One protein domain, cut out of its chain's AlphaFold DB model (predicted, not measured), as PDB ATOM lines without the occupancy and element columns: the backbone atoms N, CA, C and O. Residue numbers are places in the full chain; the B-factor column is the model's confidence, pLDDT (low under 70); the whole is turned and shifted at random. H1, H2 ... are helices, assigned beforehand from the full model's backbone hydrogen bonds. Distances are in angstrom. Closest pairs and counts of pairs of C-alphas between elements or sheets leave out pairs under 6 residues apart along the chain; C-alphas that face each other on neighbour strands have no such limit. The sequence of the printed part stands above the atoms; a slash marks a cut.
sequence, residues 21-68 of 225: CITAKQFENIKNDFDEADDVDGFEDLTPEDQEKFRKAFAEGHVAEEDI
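Overview. This is residues 21 to 68 of the 225 residues of the protein "PARP-type domain-containing protein" of Rhodotorula sp. CCFEE 5036 (UniProt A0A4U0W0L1). Two helices stand as an L, with the first half of H1 close to the last part of H2, and the long link, residues 34 to 47, spans the open side from the far end of H1 to the far end of H2. The tail after H2 ends near the first printed residue. The printed part has 48 residues with two named helices, H1 then H2, and no named strand; its class is all helix, with under half of the residues in named elements. It is compact, with a radius of gyration of the C-alphas of 10.1 A and spans of 26 by 24 by 15 A.

Arrangement. H1, residues 24 to 33, and H2, residues 48 to 60, are close but not clearly touching, with 1 pair of C-alphas within 8 A. The closest C-alphas are those of Phe 27 and Phe 58, 6.3 A apart. Their lines are about perpendicular, at 85 degrees. In H1 and H2 every O i to N i+4 pair is within hydrogen-bond range.

Along the chain. H1 begins at C-alpha 24 (205.146, 190.158, 165.705) and is 14.6 A long from first to last C-alpha. H2, 18.3 A long, ends at C-alpha 60 (212.211, 188.561, 170.640).

Size, cuts and confidence. The two C-alphas farthest apart, those of Asp 33 and Glu 66, are 26.4 A apart. The printed part has no cut, and the link from H1 to H2 is long. Residues 65 to 68 have pLDDT under 70.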
ATOM      1  N   CYS A  21     204.943 200.288 165.802       84.56
ATOM      2  CA  CYS A  21     203.785 199.662 165.151       84.56
ATOM      3  C   CYS A  21     204.151 198.387 164.357       84.56
ATOM      4  O   CYS A  21     203.304 197.854 163.632       84.56
ATOM      5  N   ILE A  22     205.393 197.900 164.455       87.62
ATOM      6  CA  ILE A  22     205.841 196.638 163.855       87.62
ATOM      7  C   ILE A  22     205.349 195.487 164.746       87.62
ATOM      8  O   ILE A  22     205.881 195.230 165.822       87.62
ATOM      9  N   THR A  23     204.290 194.800 164.311       85.69
ATOM     10  CA  THR A  23     203.724 193.667 165.067       85.69
ATOM     11  C   THR A  23     204.590 192.416 164.927       85.69
ATOM     12  O   THR A  23     205.365 192.307 163.977       85.69
ATOM     13  N   ALA A  24     204.399 191.416 165.796       89.00
ATOM     14  CA  ALA A  24     205.146 190.158 165.705       89.00
ATOM     15  C   ALA A  24     205.052 189.488 164.323       89.00
ATOM     16  O   ALA A  24     206.032 188.969 163.803       89.00
ATOM     17  N   LYS A  25     203.905 189.627 163.645       89.56
ATOM     18  CA  LYS A  25     203.703 189.146 162.273       89.56
ATOM     19  C   LYS A  25     204.586 189.835 161.216       89.56
ATOM     20  O   LYS A  25     204.738 189.329 160.109       89.56
ATOM     21  N   GLN A  26     205.142 191.010 161.499       89.81
ATOM     22  CA  GLN A  26     206.126 191.635 160.613       89.81
ATOM     23  C   GLN A  26     207.503 191.010 160.840       89.81
ATOM     24  O   GLN A  26     208.133 190.640 159.858       89.81
ATOM     25  N   PHE A  27     207.921 190.786 162.090       89.25
ATOM     26  CA  PHE A  27     209.159 190.051 162.375       89.25
ATOM     27  C   PHE A  27     209.095 188.585 161.923       89.25
ATOM     28  O   PHE A  27     210.092 188.088 161.418       89.25
ATOM     29  N   GLU A  28     207.938 187.914 162.007       89.94
ATOM     30  CA  GLU A  28     207.707 186.613 161.356       89.94
ATOM     31  C   GLU A  28     208.054 186.678 159.866       89.94
ATOM     32  O   GLU A  28     208.825 185.856 159.390       89.94
ATOM     33  N   ASN A  29     207.501 187.647 159.127       90.75
ATOM     34  CA  ASN A  29     207.770 187.785 157.697       90.75
ATOM     35  C   ASN A  29     209.256 188.071 157.429       90.75
ATOM     36  O   ASN A  29     209.859 187.356 156.640       90.75
ATOM     37  N   ILE A  30     209.856 189.046 158.125       88.81
ATOM     38  CA  ILE A  30     211.272 189.409 157.942       88.81
ATOM     39  C   ILE A  30     212.170 188.189 158.219       88.81
ATOM     40  O   ILE A  30     213.046 187.912 157.417       88.81
ATOM     41  N   LYS A  31     211.886 187.380 159.250       89.06
ATOM     42  CA  LYS A  31     212.593 186.113 159.551       89.06
ATOM     43  C   LYS A  31     212.390 184.978 158.533       89.06
ATOM     44  O   LYS A  31     213.014 183.932 158.674       89.06
ATOM     45  N   ASN A  32     211.474 185.114 157.571       91.19
ATOM     46  CA  ASN A  32     211.361 184.187 156.436       91.19
ATOM     47  C   ASN A  32     212.114 184.698 155.195       91.19
ATOM     48  O   ASN A  32     212.393 183.899 154.304       91.19
ATOM     49  N   ASP A  33     212.406 186.001 155.138       89.44
ATOM     50  CA  ASP A  33     213.113 186.654 154.034       89.44
ATOM     51  C   ASP A  33     214.618 186.861 154.349       89.44
ATOM     52  O   ASP A  33     215.423 186.892 153.420       89.44
ATOM     53  N   PHE A  34     214.996 186.953 155.635       89.00
ATOM     54  CA  PHE A  34     216.351 187.204 156.154       89.00
ATOM     55  C   PHE A  34     216.642 186.348 157.406       89.00
ATOM     56  O   PHE A  34     215.837 186.328 158.343       89.00
ATOM     57  N   ASP A  35     217.803 185.684 157.463       87.19
ATOM     58  CA  ASP A  35     218.234 184.885 158.629       87.19
ATOM     59  C   ASP A  35     218.765 185.753 159.792       87.19
ATOM     60  O   ASP A  35     218.555 185.428 160.966       87.19
ATOM     61  N   GLU A  36     219.430 186.874 159.488       87.81
ATOM     62  CA  GLU A  36     220.073 187.764 160.466       87.81
ATOM     63  C   GLU A  36     219.483 189.184 160.442       87.81
ATOM     64  O   GLU A  36     219.013 189.674 159.419       87.81
ATOM     65  N   ALA A  37     219.522 189.873 161.589       87.62
ATOM     66  CA  ALA A  37     218.984 191.232 161.728       87.62
ATOM     67  C   ALA A  37     219.782 192.292 160.939       87.62
ATOM     68  O   ALA A  37     219.238 193.337 160.593       87.62
ATOM     69  N   ASP A  38     221.058 192.014 160.677       90.00
ATOM     70  CA  ASP A  38     221.999 192.896 159.984       90.00
ATOM     71  C   ASP A  38     221.866 192.843 158.445       90.00
ATOM     72  O   ASP A  38     222.361 193.735 157.765       90.00
ATOM     73  N   ASP A  39     221.164 191.842 157.895       90.81
ATOM     74  CA  ASP A  39     220.894 191.676 156.449       90.81
ATOM     75  C   ASP A  39     219.693 192.536 155.972       90.81
ATOM     76  O   ASP A  39     219.301 192.537 154.806       90.81
ATOM     77  N   VAL A  40     219.071 193.287 156.889       90.19
ATOM     78  CA  VAL A  40     217.901 194.126 156.603       90.19
ATOM     79  C   VAL A  40     218.330 195.464 155.987       90.19
ATOM     80  O   VAL A  40     219.043 196.250 156.607       90.19
ATOM     81  N   ASP A  41     217.824 195.740 154.780       91.31
ATOM     82  CA  ASP A  41     218.062 196.966 153.999       91.31
ATOM     83  C   ASP A  41     217.990 198.252 154.852       91.31
ATOM     84  O   ASP A  41     216.966 198.555 155.475       91.31
ATOM     85  N   GLY A  42     219.097 199.002 154.884       89.81
ATOM     86  CA  GLY A  42     219.253 200.240 155.653       89.81
ATOM     87  C   GLY A  42     219.622 200.086 157.137       89.81
ATOM     88  O   GLY A  42     219.686 201.098 157.833       89.81
ATOM     89  N   PHE A  43     219.887 198.879 157.657       90.44
ATOM     90  CA  PHE A  43     220.307 198.687 159.059       90.44
ATOM     91  C   PHE A  43     221.615 199.430 159.408       90.44
ATOM     92  O   PHE A  43     221.763 199.939 160.522       90.44
ATOM     93  N   GLU A  44     222.545 199.557 158.457       91.50
ATOM     94  CA  GLU A  44     223.825 200.259 158.655       91.50
ATOM     95  C   GLU A  44     223.703 201.793 158.784       91.50
ATOM     96  O   GLU A  44     224.559 202.410 159.416       91.50
ATOM     97  N   ASP A  45     222.619 202.403 158.283       92.56
ATOM     98  CA  ASP A  45     222.329 203.846 158.410       92.56
ATOM     99  C   ASP A  45     221.750 204.242 159.792       92.56
ATOM    100  O   ASP A  45     221.615 205.431 160.100       92.56
ATOM    101  N   LEU A  46     221.364 203.273 160.633       89.69
ATOM    102  CA  LEU A  46     220.788 203.533 161.959       89.69
ATOM    103  C   LEU A  46     221.853 203.923 162.998       89.69
ATOM    104  O   LEU A  46     223.033 203.597 162.888       89.69
ATOM    105  N   THR A  47     221.419 204.585 164.077       93.81
ATOM    106  CA  THR A  47     222.295 204.796 165.240       93.81
ATOM    107  C   THR A  47     222.628 203.448 165.901       93.81
ATOM    108  O   THR A  47     221.790 202.543 165.874       93.81
ATOM    109  N   PRO A  48     223.797 203.285 166.552       92.56
ATOM    110  CA  PRO A  48     224.131 202.032 167.237       92.56
ATOM    111  C   PRO A  48     223.137 201.683 168.361       92.56
ATOM    112  O   PRO A  48     222.898 200.506 168.631       92.56
ATOM    113  N   GLU A  49     222.503 202.687 168.978       89.75
ATOM    114  CA  GLU A  49     221.437 202.481 169.965       89.75
ATOM    115  C   GLU A  49     220.186 201.859 169.322       89.75
ATOM    116  O   GLU A  49     219.596 200.933 169.877       89.75
ATOM    117  N   ASP A  50     219.794 202.322 168.132       90.00
ATOM    118  CA  ASP A  50     218.636 201.800 167.398       90.00
ATOM    119  C   ASP A  50     218.929 200.447 166.727       90.00
ATOM    120  O   ASP A  50     218.057 199.580 166.697       90.00
ATOM    121  N   GLN A  51     220.167 200.215 166.277       91.81
ATOM    122  CA  GLN A  51     220.649 198.902 165.830       91.81
ATOM    123  C   GLN A  51     220.536 197.857 166.948       91.81
ATOM    124  O   GLN A  51     220.044 196.748 166.726       91.81
ATOM    125  N   GLU A  52     220.925 198.206 168.180       91.12
ATOM    126  CA  GLU A  52     220.726 197.340 169.343       91.12
ATOM    127  C   GLU A  52     219.244 197.070 169.637       91.12
ATOM    128  O   GLU A  52     218.889 195.924 169.929       91.12
ATOM    129  N   LYS A  53     218.369 198.085 169.563       87.69
ATOM    130  CA  LYS A  53     216.914 197.896 169.725       87.69
ATOM    131  C   LYS A  53     216.362 196.955 168.658       87.69
ATOM    132  O   LYS A  53     215.618 196.039 169.005       87.69
ATOM    133  N   PHE A  54     216.750 197.136 167.393       89.75
ATOM    134  CA  PHE A  54     216.286 196.290 166.296       89.75
ATOM    135  C   PHE A  54     216.780 194.849 166.449       89.75
ATOM    136  O   PHE A  54     215.972 193.936 166.321       89.75
ATOM    137  N   ARG A  55     218.045 194.611 166.829       91.19
ATOM    138  CA  ARG A  55     218.547 193.253 167.126       91.19
ATOM    139  C   ARG A  55     217.778 192.581 168.274       91.19
ATOM    140  O   ARG A  55     217.446 191.402 168.164       91.19
ATOM    141  N   LYS A  56     217.449 193.317 169.346       89.12
ATOM    142  CA  LYS A  56     216.633 192.817 170.476       89.12
ATOM    143  C   LYS A  56     215.211 192.467 170.018       89.12
ATOM    144  O   LYS A  56     214.781 191.329 170.186       89.12
ATOM    145  N   ALA A  57     214.538 193.394 169.332       88.44
ATOM    146  CA  ALA A  57     213.192 193.195 168.796       88.44
ATOM    147  C   ALA A  57     213.123 192.088 167.723       88.44
ATOM    148  O   ALA A  57     212.146 191.341 167.649       88.44
ATOM    149  N   PHE A  58     214.178 191.930 166.919       88.62
ATOM    150  CA  PHE A  58     214.319 190.828 165.976       88.62
ATOM    151  C   PHE A  58     214.447 189.503 166.724       88.62
ATOM    152  O   PHE A  58     213.677 188.592 166.439       88.62
ATOM    153  N   ALA A  59     215.323 189.381 167.726       86.00
ATOM    154  CA  ALA A  59     215.441 188.164 168.533       86.00
ATOM    155  C   ALA A  59     214.099 187.781 169.189       86.00
ATOM    156  O   ALA A  59     213.572 186.696 168.923       86.00
ATOM    157  N   GLU A  60     213.498 188.710 169.939       83.50
ATOM    158  CA  GLU A  60     212.211 188.561 170.640       83.50
ATOM    159  C   GLU A  60     211.008 188.420 169.688       83.50
ATOM    160  O   GLU A  60     209.931 187.976 170.090       83.50
ATOM    161  N   GLY A  61     211.174 188.774 168.412       81.19
ATOM    162  CA  GLY A  61     210.137 188.701 167.386       81.19
ATOM    163  C   GLY A  61     209.007 189.717 167.562       81.19
ATOM    164  O   GLY A  61     207.951 189.528 166.968       81.19
ATOM    165  N   HIS A  62     209.192 190.758 168.370       78.56
ATOM    166  CA  HIS A  62     208.273 191.881 168.561       78.56
ATOM    167  C   HIS A  62     209.050 193.093 169.092       78.56
ATOM    168  O   HIS A  62     210.134 192.934 169.643       78.56
ATOM    169  N   VAL A  63     208.521 194.310 168.930       81.12
ATOM    170  CA  VAL A  63     209.125 195.485 169.578       81.12
ATOM    171  C   VAL A  63     208.890 195.394 171.085       81.12
ATOM    172  O   VAL A  63     207.745 195.235 171.510       81.12
ATOM    173  N   ALA A  64     209.964 195.508 171.869       73.00
ATOM    174  CA  ALA A  64     209.901 195.556 173.326       73.00
ATOM    175  C   ALA A  64     208.963 196.681 173.792       73.00
ATOM    176  O   ALA A  64     208.991 197.788 173.247       73.00
ATOM    177  N   GLU A  65     208.138 196.417 174.809       60.31
ATOM    178  CA  GLU A  65     207.018 197.304 175.152       60.31
ATOM    179  C   GLU A  65     207.432 198.725 175.591       60.31
ATOM    180  O   GLU A  65     206.605 199.637 175.569       60.31
ATOM    181  N   GLU A  66     208.700 198.923 175.961       62.38
ATOM    182  CA  GLU A  66     209.303 200.221 176.301       62.38
ATOM    183  C   GLU A  66     209.376 201.192 175.104       62.38
ATOM    184  O   GLU A  66     209.255 202.400 175.287       62.38
ATOM    185  N   ASP A  67     209.546 200.684 173.873       63.38
ATOM    186  CA  ASP A  67     209.622 201.496 172.639       63.38
ATOM    187  C   ASP A  67     208.270 201.523 171.882       63.38
ATOM    188  O   ASP A  67     208.109 202.173 170.848       63.38
ATOM    189  N   ILE A  68     207.240 200.853 172.421       61.09
ATOM    190  CA  ILE A  68     205.852 201.030 171.982       61.09
ATOM    191  C   ILE A  68     205.267 202.227 172.754       61.09
ATOM    192  O   ILE A  68     204.935 202.076 173.933       61.09
TER     193      ILE A  68